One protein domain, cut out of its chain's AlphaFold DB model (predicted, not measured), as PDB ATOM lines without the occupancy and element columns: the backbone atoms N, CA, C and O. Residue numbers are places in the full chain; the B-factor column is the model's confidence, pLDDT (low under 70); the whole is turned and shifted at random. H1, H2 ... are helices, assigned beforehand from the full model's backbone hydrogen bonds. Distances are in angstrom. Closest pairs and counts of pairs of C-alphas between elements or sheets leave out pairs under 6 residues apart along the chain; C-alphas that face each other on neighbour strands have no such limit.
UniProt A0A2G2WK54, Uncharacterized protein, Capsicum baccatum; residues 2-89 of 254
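What this domain is: This is residues 2 to 89 of the 254 residues of an uncharacterized protein of Capsicum baccatum (UniProt A0A2G2WK54). One long straight helix, H4, makes the long axis of an open model, with a small turn of chain at one of its ends and a shorter helix, H5, set crosswise near the other. At the end of H4 where residue 29 lies, residues 2 to 58 make a U: H1 runs one way, the two very short helices H2 and H3 make the turn, and H4 runs back past H1. Beyond the other end of H4 a long loop swings out and returns to H5, and residues 81 to 86 stick out after it. The printed part has 88 residues with five named helices, H1 to H5 in order along the chain, and no named strand, in the class all helix. It is extended and elongated, with a radius of gyration of the C-alphas of 19.6 A and spans of 57 by 30 by 18 A.

How they stand to each other: H1, residues 2 to 9, touches H4, residues 29 to 58, through residues 30 to 37 of H4 alone. Their closest C-alphas, those of Leu 8 and Ala 30, are 6.3 A apart. The two run opposite ways at a steep tilt of 46 degrees. H2, residues 14 to 17, and H3, residues 22 to 26, touch only at the corner by their link, with the C-alphas of Ala 15 and Tyr 25 closest at 5.2 A. H3 and H4 are close but not clearly touching, the closest C-alphas being those of Tyr 25 and Lys 31, 8.0 A apart. H5, residues 71 to 80, touches H4 through residues 49 to 53 of H4 alone. The closest C-alphas are those of His 52 and Asp 73, 6.6 A apart, and the lines are about perpendicular at 76 degrees. H5 is apart from H1, H2 and H3. In H1, H3, H4 and H5 each O i to N i+4 pair is within hydrogen-bond range; H2 is too short for such a pair, and its one O i to N i+3 pair is within range.

Where its parts are: H1 begins at C-alpha 2, (119.351, 128.109, 216.250), and measures 10.4 A from first to last C-alpha. H2 measures 5.6 A and H3 6.4 A. H4 runs 44.2 A from C-alpha 29 at (107.840, 140.778, 218.293) to C-alpha 58 at (149.505, 133.210, 205.603). H5 measures 14.4 A and ends at C-alpha 80, (137.949, 135.994, 193.494).

The domain as a whole: The C-alphas farthest apart, those of Trp 21 and Gly 62, are 58.5 A apart. The printed part has no cut. The links from H1 to H2, H2 to H3 and H3 to H4 are tight; the 12-residue link from H4 to H5 is long. The mean pLDDT of the printed part is 78.0, and it is under 70 at residues 2 to 13, residue 25 and residues 59 to 68.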
ATOM      1  N   MET A   2     119.889 128.780 217.459       64.44
ATOM      2  CA  MET A   2     119.351 128.109 216.250       64.44
ATOM      3  C   MET A   2     117.983 127.434 216.458       64.44
ATOM      4  O   MET A   2     117.101 127.534 215.609       64.44
ATOM      5  N   LYS A   3     117.761 126.804 217.620       67.00
ATOM      6  CA  LYS A   3     116.457 126.221 217.982       67.00
ATOM      7  C   LYS A   3     115.344 127.274 218.021       67.00
ATOM      8  O   LYS A   3     114.276 127.046 217.466       67.00
ATOM      9  N   ASP A   4     115.612 128.424 218.632       69.12
ATOM     10  CA  ASP A   4     114.639 129.513 218.750       69.12
ATOM     11  C   ASP A   4     114.378 130.172 217.387       69.12
ATOM     12  O   ASP A   4     113.251 130.567 217.111       69.12
ATOM     13  N   ALA A   5     115.390 130.226 216.511       67.12
ATOM     14  CA  ALA A   5     115.264 130.779 215.163       67.12
ATOM     15  C   ALA A   5     114.320 129.906 214.343       67.12
ATOM     16  O   ALA A   5     113.390 130.413 213.735       67.12
ATOM     17  N   LEU A   6     114.499 128.585 214.406       65.44
ATOM     18  CA  LEU A   6     113.632 127.631 213.719       65.44
ATOM     19  C   LEU A   6     112.193 127.655 214.245       65.44
ATOM     20  O   LEU A   6     111.267 127.531 213.454       65.44
ATOM     21  N   ILE A   7     111.988 127.839 215.554       69.06
ATOM     22  CA  ILE A   7     110.639 127.992 216.126       69.06
ATOM     23  C   ILE A   7     109.985 129.289 215.640       69.06
ATOM     24  O   ILE A   7     108.791 129.301 215.376       69.06
ATOM     25  N   LEU A   8     110.750 130.376 215.520       68.06
ATOM     26  CA  LEU A   8     110.232 131.656 215.037       68.06
ATOM     27  C   LEU A   8     109.993 131.663 213.521       68.06
ATOM     28  O   LEU A   8     109.043 132.294 213.083       68.06
ATOM     29  N   VAL A   9     110.827 130.970 212.737       66.44
ATOM     30  CA  VAL A   9     110.687 130.844 211.274       66.44
ATOM     31  C   VAL A   9     109.575 129.864 210.895       66.44
ATOM     32  O   VAL A   9     108.852 130.106 209.938       66.44
ATOM     33  N   GLY A  10     109.435 128.757 211.630       61.53
ATOM     34  CA  GLY A  10     108.363 127.775 211.425       61.53
ATOM     35  C   GLY A  10     107.081 128.075 212.206       61.53
ATOM     36  O   GLY A  10     106.105 127.340 212.080       61.53
ATOM     37  N   GLY A  11     107.100 129.103 213.053       62.62
ATOM     38  CA  GLY A  11     105.958 129.555 213.837       62.62
ATOM     39  C   GLY A  11     105.115 130.557 213.059       62.62
ATOM     40  O   GLY A  11     105.606 131.252 212.179       62.62
ATOM     41  N   PHE A  12     103.835 130.641 213.406       65.12
ATOM     42  CA  PHE A  12     102.907 131.562 212.761       65.12
ATOM     43  C   PHE A  12     102.972 132.947 213.412       65.12
ATOM     44  O   PHE A  12     102.805 133.059 214.631       65.12
ATOM     45  N   ASP A  13     103.146 134.005 212.617       69.06
ATOM     46  CA  ASP A  13     102.817 135.363 213.047       69.06
ATOM     47  C   ASP A  13     101.366 135.675 212.648       69.06
ATOM     48  O   ASP A  13     100.897 135.331 211.565       69.06
ATOM     49  N   VAL A  14     100.624 136.367 213.513       71.44
ATOM     50  CA  VAL A  14      99.268 136.843 213.192       71.44
ATOM     51  C   VAL A  14      99.295 137.747 211.951       71.44
ATOM     52  O   VAL A  14      98.330 137.789 211.186       71.44
ATOM     53  N   ALA A  15     100.408 138.446 211.716       74.25
ATOM     54  CA  ALA A  15     100.616 139.243 210.516       74.25
ATOM     55  C   ALA A  15     100.583 138.420 209.213       74.25
ATOM     56  O   ALA A  15     100.223 138.985 208.180       74.25
ATOM     57  N   ASP A  16     100.892 137.120 209.255       73.94
ATOM     58  CA  ASP A  16     100.902 136.251 208.072       73.94
ATOM     59  C   ASP A  16      99.477 135.912 207.598       73.94
ATOM     60  O   ASP A  16      99.230 135.800 206.399       73.94
ATOM     61  N   PHE A  17      98.508 135.832 208.520       75.81
ATOM     62  CA  PHE A  17      97.087 135.625 208.197       75.81
ATOM     63  C   PHE A  17      96.366 136.907 207.774       75.81
ATOM     64  O   PHE A  17      95.395 136.861 207.017       75.81
ATOM     65  N   PHE A  18      96.832 138.060 208.257       81.19
ATOM     66  CA  PHE A  18      96.209 139.359 207.999       81.19
ATOM     67  C   PHE A  18      97.199 140.327 207.333       81.19
ATOM     68  O   PHE A  18      97.487 141.395 207.884       81.19
ATOM     69  N   PRO A  19      97.698 140.015 206.117       71.38
ATOM     70  CA  PRO A  19      98.718 140.823 205.443       71.38
ATOM     71  C   PRO A  19      98.228 142.241 205.099       71.38
ATOM     72  O   PRO A  19      99.021 143.175 204.955       71.38
ATOM     73  N   SER A  20      96.909 142.441 205.015       80.25
ATOM     74  CA  SER A  20      96.280 143.753 204.839       80.25
ATOM     75  C   SER A  20      96.443 144.662 206.066       80.25
ATOM     76  O   SER A  20      96.423 145.889 205.941       80.25
ATOM     77  N   TRP A  21      96.672 144.098 207.255       81.50
ATOM     78  CA  TRP A  21      96.803 144.828 208.516       81.50
ATOM     79  C   TRP A  21      98.273 145.121 208.832       81.50
ATOM     80  O   TRP A  21      98.852 144.634 209.802       81.50
ATOM     81  N   LYS A  22      98.877 146.005 208.023       75.88
ATOM     82  CA  LYS A  22     100.309 146.383 208.064       75.88
ATOM     83  C   LYS A  22     100.839 146.803 209.447       75.88
ATOM     84  O   LYS A  22     102.050 146.806 209.668       75.88
ATOM     85  N   LEU A  23      99.962 147.187 210.376       77.62
ATOM     86  CA  LEU A  23     100.330 147.550 211.745       77.62
ATOM     87  C   LEU A  23     100.801 146.338 212.569       77.62
ATOM     88  O   LEU A  23     101.713 146.492 213.382       77.62
ATOM     89  N   LEU A  24     100.239 145.149 212.317       72.81
ATOM     90  CA  LEU A  24     100.658 143.894 212.947       72.81
ATOM     91  C   LEU A  24     102.090 143.539 212.541       72.81
ATOM     92  O   LEU A  24     102.937 143.310 213.398       72.81
ATOM     93  N   TYR A  25     102.402 143.656 211.248       67.94
ATOM     94  CA  TYR A  25     103.750 143.411 210.735       67.94
ATOM     95  C   TYR A  25     104.795 144.385 211.309       67.94
ATOM     96  O   TYR A  25     105.932 144.006 211.591       67.94
ATOM     97  N   LYS A  26     104.421 145.656 211.524       72.00
ATOM     98  CA  LYS A  26     105.310 146.668 212.127       72.00
ATOM     99  C   LYS A  26     105.583 146.430 213.613       72.00
ATOM    100  O   LYS A  26     106.648 146.813 214.085       72.00
ATOM    101  N   LYS A  27     104.641 145.828 214.346       74.69
ATOM    102  CA  LYS A  27     104.761 145.536 215.786       74.69
ATOM    103  C   LYS A  27     105.137 144.082 216.083       74.69
ATOM    104  O   LYS A  27     105.114 143.685 217.246       74.69
ATOM    105  N   SER A  28     105.488 143.299 215.062       77.19
ATOM    106  CA  SER A  28     105.837 141.891 215.234       77.19
ATOM    107  C   SER A  28     107.054 141.734 216.153       77.19
ATOM    108  O   SER A  28     108.191 142.096 215.827       77.19
ATOM    109  N   VAL A  29     106.802 141.164 217.332       77.06
ATOM    110  CA  VAL A  29     107.840 140.778 218.293       77.06
ATOM    111  C   VAL A  29     108.696 139.651 217.715       77.06
ATOM    112  O   VAL A  29     109.907 139.636 217.940       77.06
ATOM    113  N   ALA A  30     108.091 138.743 216.941       76.50
ATOM    114  CA  ALA A  30     108.797 137.670 216.249       76.50
ATOM    115  C   ALA A  30     109.838 138.244 215.281       76.50
ATOM    116  O   ALA A  30     111.014 137.896 215.373       76.50
ATOM    117  N   LYS A  31     109.452 139.231 214.465       78.25
ATOM    118  CA  LYS A  31     110.362 139.937 213.557       78.25
ATOM    119  C   LYS A  31     111.522 140.605 214.291       78.25
ATOM    120  O   LYS A  31     112.669 140.450 213.885       78.25
ATOM    121  N   SER A  32     111.257 141.328 215.383       82.44
ATOM    122  CA  SER A  32     112.331 141.968 216.161       82.44
ATOM    123  C   SER A  32     113.314 140.945 216.742       82.44
ATOM    124  O   SER A  32     114.525 141.170 216.708       82.44
ATOM    125  N   LYS A  33     112.813 139.807 217.240       84.25
ATOM    126  CA  LYS A  33     113.659 138.705 217.719       84.25
ATOM    127  C   LYS A  33     114.488 138.104 216.585       84.25
ATOM    128  O   LYS A  33     115.692 137.962 216.759       84.25
ATOM    129  N   LEU A  34     113.881 137.833 215.430       83.31
ATOM    130  CA  LEU A  34     114.573 137.296 214.255       83.31
ATOM    131  C   LEU A  34     115.709 138.211 213.788       83.31
ATOM    132  O   LEU A  34     116.808 137.721 213.563       83.31
ATOM    133  N   VAL A  35     115.492 139.529 213.733       86.25
ATOM    134  CA  VAL A  35     116.546 140.493 213.366       86.25
ATOM    135  C   VAL A  35     117.719 140.442 214.346       86.25
ATOM    136  O   VAL A  35     118.867 140.359 213.924       86.25
ATOM    137  N   LYS A  36     117.457 140.425 215.660       87.38
ATOM    138  CA  LYS A  36     118.534 140.306 216.663       87.38
ATOM    139  C   LYS A  36     119.315 139.000 216.519       87.38
ATOM    140  O   LYS A  36     120.524 138.969 216.708       87.38
ATOM    141  N   MET A  37     118.624 137.909 216.209       86.25
ATOM    142  CA  MET A  37     119.259 136.610 216.011       86.25
ATOM    143  C   MET A  37     120.083 136.570 214.730       86.25
ATOM    144  O   MET A  37     121.188 136.040 214.754       86.25
ATOM    145  N   GLN A  38     119.574 137.171 213.654       88.44
ATOM    146  CA  GLN A  38     120.295 137.322 212.398       88.44
ATOM    147  C   GLN A  38     121.594 138.106 212.606       88.44
ATOM    148  O   GLN A  38     122.627 137.634 212.162       88.44
ATOM    149  N   GLN A  39     121.583 139.204 213.367       90.12
ATOM    150  CA  GLN A  39     122.801 139.963 213.698       90.12
ATOM    151  C   GLN A  39     123.844 139.128 214.457       90.12
ATOM    152  O   GLN A  39     125.039 139.213 214.180       90.12
ATOM    153  N   ASN A  40     123.403 138.298 215.405       89.12
ATOM    154  CA  ASN A  40     124.313 137.429 216.152       89.12
ATOM    155  C   ASN A  40     124.920 136.336 215.263       89.12
ATOM    156  O   ASN A  40     126.116 136.071 215.350       89.12
ATOM    157  N   VAL A  41     124.102 135.699 214.417       90.25
ATOM    158  CA  VAL A  41     124.562 134.687 213.453       90.25
ATOM    159  C   VAL A  41     125.525 135.316 212.448       90.25
ATOM    160  O   VAL A  41     126.601 134.773 212.225       90.25
ATOM    161  N   ASP A  42     125.177 136.483 211.914       93.12
ATOM    162  CA  ASP A  42     125.985 137.235 210.958       93.12
ATOM    163  C   ASP A  42     127.389 137.519 211.501       93.12
ATOM    164  O   ASP A  42     128.375 137.192 210.850       93.12
ATOM    165  N   SER A  43     127.494 138.003 212.744       93.75
ATOM    166  CA  SER A  43     128.791 138.258 213.381       93.75
ATOM    167  C   SER A  43     129.656 137.001 213.518       93.75
ATOM    168  O   SER A  43     130.879 137.095 213.418       93.75
ATOM    169  N   VAL A  44     129.052 135.835 213.776       93.44
ATOM    170  CA  VAL A  44     129.786 134.564 213.874       93.44
ATOM    171  C   VAL A  44     130.272 134.126 212.495       93.44
ATOM    172  O   VAL A  44     131.443 133.795 212.337       93.44
ATOM    173  N   LEU A  45     129.397 134.165 211.489       94.62
ATOM    174  CA  LEU A  45     129.734 133.760 210.124       94.62
ATOM    175  C   LEU A  45     130.778 134.691 209.493       94.62
ATOM    176  O   LEU A  45     131.698 134.225 208.825       94.62
ATOM    177  N   GLU A  46     130.699 135.994 209.763       95.81
ATOM    178  CA  GLU A  46     131.708 136.961 209.331       95.81
ATOM    179  C   GLU A  46     133.068 136.678 209.989       95.81
ATOM    180  O   GLU A  46     134.108 136.779 209.338       95.81
ATOM    181  N   SER A  47     133.090 136.273 211.265       94.56
ATOM    182  CA  SER A  47     134.332 135.852 211.928       94.56
ATOM    183  C   SER A  47     134.944 134.622 211.257       94.56
ATOM    184  O   SER A  47     136.151 134.610 211.021       94.56
ATOM    185  N   ILE A  48     134.120 133.625 210.911       92.81
ATOM    186  CA  ILE A  48     134.556 132.410 210.206       92.81
ATOM    187  C   ILE A  48     135.169 132.780 208.851       92.81
ATOM    188  O   ILE A  48     136.285 132.365 208.549       92.81
ATOM    189  N   ILE A  49     134.495 133.610 208.052       94.12
ATOM    190  CA  ILE A  49     135.023 134.047 206.750       94.12
ATOM    191  C   ILE A  49     136.361 134.781 206.912       94.12
ATOM    192  O   ILE A  49     137.315 134.503 206.187       94.12
ATOM    193  N   ASN A  50     136.459 135.700 207.875       94.12
ATOM    194  CA  ASN A  50     137.689 136.455 208.113       94.12
ATOM    195  C   ASN A  50     138.856 135.570 208.564       94.12
ATOM    196  O   ASN A  50     140.006 135.863 208.232       94.12
ATOM    197  N   GLU A  51     138.584 134.502 209.313       91.00
ATOM    198  CA  GLU A  51     139.584 133.500 209.679       91.00
ATOM    199  C   GLU A  51     140.121 132.771 208.440       91.00
ATOM    200  O   GLU A  51     141.335 132.738 208.240       91.00
ATOM    201  N   HIS A  52     139.242 132.310 207.544       90.81
ATOM    202  CA  HIS A  52     139.643 131.660 206.289       90.81
ATOM    203  C   HIS A  52     140.456 132.604 205.392       90.81
ATOM    204  O   HIS A  52     141.511 132.228 204.884       90.81
ATOM    205  N   ILE A  53     140.047 133.874 205.265       89.94
ATOM    206  CA  ILE A  53     140.807 134.889 204.514       89.94
ATOM    207  C   ILE A  53     142.222 135.061 205.089       89.94
ATOM    208  O   ILE A  53     143.195 135.099 204.332       89.94
ATOM    209  N   LYS A  54     142.362 135.149 206.419       88.62
ATOM    210  CA  LYS A  54     143.674 135.278 207.077       88.62
ATOM    211  C   LYS A  54     144.538 134.038 206.864       88.62
ATOM    212  O   LYS A  54     145.708 134.183 206.513       88.62
ATOM    213  N   ASN A  55     143.968 132.847 207.030       84.50
ATOM    214  CA  ASN A  55     144.682 131.584 206.858       84.50
ATOM    215  C   ASN A  55     145.199 131.438 205.418       84.50
ATOM    216  O   ASN A  55     146.380 131.160 205.212       84.50
ATOM    217  N   ARG A  56     144.366 131.758 204.418       80.00
ATOM    218  CA  ARG A  56     144.757 131.765 202.996       80.00
ATOM    219  C   ARG A  56     145.871 132.769 202.683       80.00
ATOM    220  O   ARG A  56     146.697 132.501 201.816       80.00
ATOM    221  N   ALA A  57     145.923 133.906 203.380       78.88
ATOM    222  CA  ALA A  57     146.979 134.907 203.203       78.88
ATOM    223  C   ALA A  57     148.323 134.512 203.850       78.88
ATOM    224  O   ALA A  57     149.371 134.989 203.414       78.88
ATOM    225  N   MET A  58     148.305 133.663 204.885       70.75
ATOM    226  CA  MET A  58     149.505 133.210 205.603       70.75
ATOM    227  C   MET A  58     150.158 131.965 204.986       70.75
ATOM    228  O   MET A  58     151.355 131.752 205.177       70.75
ATOM    229  N   VAL A  59     149.408 131.147 204.243       64.94
ATOM    230  CA  VAL A  59     149.930 129.934 203.598       64.94
ATOM    231  C   VAL A  59     150.539 130.273 202.232       64.94
ATOM    232  O   VAL A  59     149.851 130.668 201.292       64.94
ATOM    233  N   THR A  60     151.853 130.086 202.092       52.41
ATOM    234  CA  THR A  60     152.560 130.141 200.804       52.41
ATOM    235  C   THR A  60     151.979 129.067 199.881       52.41
ATOM    236  O   THR A  60     152.161 127.890 200.169       52.41
ATOM    237  N   LYS A  61     151.271 129.471 198.810       54.47
ATOM    238  CA  LYS A  61     150.729 128.634 197.709       54.47
ATOM    239  C   LYS A  61     151.234 127.179 197.727       54.47
ATOM    240  O   LYS A  61     152.259 126.874 197.122       54.47
ATOM    241  N   GLY A  62     150.507 126.293 198.400       44.72
ATOM    242  CA  GLY A  62     150.913 124.902 198.562       44.72
ATOM    243  C   GLY A  62     149.727 124.017 198.902       44.72
ATOM    244  O   GLY A  62     149.358 123.925 200.064       44.72
ATOM    245  N   ASN A  63     149.223 123.351 197.857       45.66
ATOM    246  CA  ASN A  63     148.239 122.259 197.823       45.66
ATOM    247  C   ASN A  63     146.803 122.729 198.107       45.66
ATOM    248  O   ASN A  63     146.478 123.094 199.217       45.66
ATOM    249  N   GLY A  64     145.881 122.796 197.153       41.41
ATOM    250  CA  GLY A  64     145.682 121.971 195.963       41.41
ATOM    251  C   GLY A  64     144.223 121.506 196.000       41.41
ATOM    252  O   GLY A  64     143.629 121.456 197.070       41.41
ATOM    253  N   ALA A  65     143.639 121.144 194.861       46.09
ATOM    254  CA  ALA A  65     142.237 120.728 194.745       46.09
ATOM    255  C   ALA A  65     141.833 119.479 195.580       46.09
ATOM    256  O   ALA A  65     140.715 119.007 195.422       46.09
ATOM    257  N   TYR A  66     142.719 118.943 196.436       44.59
ATOM    258  CA  TYR A  66     142.531 117.743 197.264       44.59
ATOM    259  C   TYR A  66     143.404 117.758 198.541       44.59
ATOM    260  O   TYR A  66     144.194 116.845 198.774       44.59
ATOM    261  N   GLY A  67     143.298 118.799 199.375       51.59
ATOM    262  CA  GLY A  67     143.854 118.746 200.734       51.59
ATOM    263  C   GLY A  67     143.785 120.066 201.496       51.59
ATOM    264  O   GLY A  67     144.544 120.978 201.196       51.59
ATOM    265  N   GLY A  68     142.910 120.137 202.505       66.00
ATOM    266  CA  GLY A  68     142.820 121.258 203.453       66.00
ATOM    267  C   GLY A  68     141.929 122.429 203.033       66.00
ATOM    268  O   GLY A  68     141.838 123.391 203.783       66.00
ATOM    269  N   GLU A  69     141.284 122.349 201.868       79.19
ATOM    270  CA  GLU A  69     140.290 123.326 201.417       79.19
ATOM    271  C   GLU A  69     138.884 122.867 201.821       79.19
ATOM    272  O   GLU A  69     138.511 121.725 201.540       79.19
ATOM    273  N   ASP A  70     138.101 123.751 202.442       87.19
ATOM    274  CA  ASP A  70     136.692 123.490 202.735       87.19
ATOM    275  C   ASP A  70     135.730 124.318 201.862       87.19
ATOM    276  O   ASP A  70     136.121 125.045 200.946       87.19
ATOM    277  N   LEU A  71     134.425 124.172 202.111       89.88
ATOM    278  CA  LEU A  71     133.384 124.862 201.348       89.88
ATOM    279  C   LEU A  71     133.568 126.391 201.342       89.88
ATOM    280  O   LEU A  71     133.307 127.031 200.321       89.88
ATOM    281  N   VAL A  72     134.005 126.979 202.458       92.00
ATOM    282  CA  VAL A  72     134.212 128.426 202.600       92.00
ATOM    283  C   VAL A  72     135.361 128.872 201.707       92.00
ATOM    284  O   VAL A  72     135.215 129.844 200.962       92.00
ATOM    285  N   ASP A  73     136.470 128.138 201.717       90.44
ATOM    286  CA  ASP A  73     137.624 128.429 200.868       90.44
ATOM    287  C   ASP A  73     137.279 128.333 199.375       90.44
ATOM    288  O   ASP A  73     137.631 129.228 198.596       90.44
ATOM    289  N   VAL A  74     136.514 127.304 198.987       90.25
ATOM    290  CA  VAL A  74     136.025 127.136 197.611       90.25
ATOM    291  C   VAL A  74     135.207 128.355 197.183       90.25
ATOM    292  O   VAL A  74     135.429 128.891 196.094       90.25
ATOM    293  N   PHE A  75     134.287 128.829 198.027       91.25
ATOM    294  CA  PHE A  75     133.484 130.013 197.723       91.25
ATOM    295  C   PHE A  75     134.302 131.302 197.680       91.25
ATOM    296  O   PHE A  75     134.046 132.141 196.817       91.25
ATOM    297  N   LEU A  76     135.293 131.466 198.557       91.00
ATOM    298  CA  LEU A  76     136.189 132.621 198.517       91.00
ATOM    299  C   LEU A  76     137.018 132.641 197.228       91.00
ATOM    300  O   LEU A  76     137.125 133.683 196.586       91.00
ATOM    301  N   ARG A  77     137.525 131.484 196.788       88.62
ATOM    302  CA  ARG A  77     138.210 131.353 195.496       88.62
ATOM    303  C   ARG A  77     137.284 131.657 194.321       88.62
ATOM    304  O   ARG A  77     137.692 132.322 193.375       88.62
ATOM    305  N   ILE A  78     136.046 131.161 194.354       88.25
ATOM    306  CA  ILE A  78     135.050 131.448 193.313       88.25
ATOM    307  C   ILE A  78     134.728 132.946 193.283       88.25
ATOM    308  O   ILE A  78     134.645 133.523 192.206       88.25
ATOM    309  N   LYS A  79     134.591 133.586 194.449       88.75
ATOM    310  CA  LYS A  79     134.370 135.030 194.575       88.75
ATOM    311  C   LYS A  79     135.522 135.854 193.985       88.75
ATOM    312  O   LYS A  79     135.273 136.926 193.449       88.75
ATOM    313  N   GLU A  80     136.758 135.372 194.095       85.19
ATOM    314  CA  GLU A  80     137.949 135.994 193.494       85.19
ATOM    315  C   GLU A  80     138.049 135.771 191.974       85.19
ATOM    316  O   GLU A  80     138.846 136.427 191.306       85.19
ATOM    317  N   ASN A  81     137.269 134.840 191.418       81.25
ATOM    318  CA  ASN A  81     137.260 134.530 189.997       81.25
ATOM    319  C   ASN A  81     136.147 135.323 189.286       81.25
ATOM    320  O   ASN A  81     134.970 134.971 189.361       81.25
ATOM    321  N   ASP A  82     136.524 136.360 188.535       70.00
ATOM    322  CA  ASP A  82     135.614 137.275 187.813       70.00
ATOM    323  C   ASP A  82     134.852 136.635 186.623       70.00
ATOM    324  O   ASP A  82     134.292 137.329 185.777       70.00
ATOM    325  N   GLN A  83     134.822 135.305 186.515       78.69
ATOM    326  CA  GLN A  83     134.154 134.581 185.423       78.69
ATOM    327  C   GLN A  83     132.660 134.317 185.659       78.69
ATOM    328  O   GLN A  83     131.985 133.759 184.790       78.69
ATOM    329  N   LEU A  84     132.122 134.682 186.822       81.62
ATOM    330  CA  LEU A  84     130.705 134.492 187.110       81.62
ATOM    331  C   LEU A  84     129.831 135.526 186.392       81.62
ATOM    332  O   LEU A  84     130.166 136.701 186.295       81.62
ATOM    333  N   GLN A  85     128.644 135.093 185.959       82.94
ATOM    334  CA  GLN A  85     127.635 135.983 185.365       82.94
ATOM    335  C   GLN A  85     127.121 137.049 186.346       82.94
ATOM    336  O   GLN A  85     126.572 138.065 185.924       82.94
ATOM    337  N   PHE A  86     127.265 136.804 187.649       83.44
ATOM    338  CA  PHE A  86     126.895 137.716 188.723       83.44
ATOM    339  C   PHE A  86     127.935 137.642 189.851       83.44
ATOM    340  O   PHE A  86     128.459 136.559 190.123       83.44
ATOM    341  N   PRO A  87     128.234 138.765 190.524       85.19
ATOM    342  CA  PRO A  87     129.203 138.786 191.613       85.19
ATOM    343  C   PRO A  87     128.661 138.063 192.853       85.19
ATOM    344  O   PRO A  87     127.494 138.219 193.214       85.19
ATOM    345  N   ILE A  88     129.529 137.309 193.530       89.81
ATOM    346  CA  ILE A  88     129.248 136.689 194.833       89.81
ATOM    347  C   ILE A  88     129.825 137.576 195.942       89.81
ATOM    348  O   ILE A  88     130.954 138.056 195.862       89.81
ATOM    349  N   THR A  89     129.049 137.798 196.998       91.94
ATOM    350  CA  THR A  89     129.434 138.620 198.157       91.94
ATOM    351  C   THR A  89     129.703 137.761 199.393       91.94
ATOM    352  O   THR A  89     129.339 136.588 199.419       91.94
TER     353      THR A  89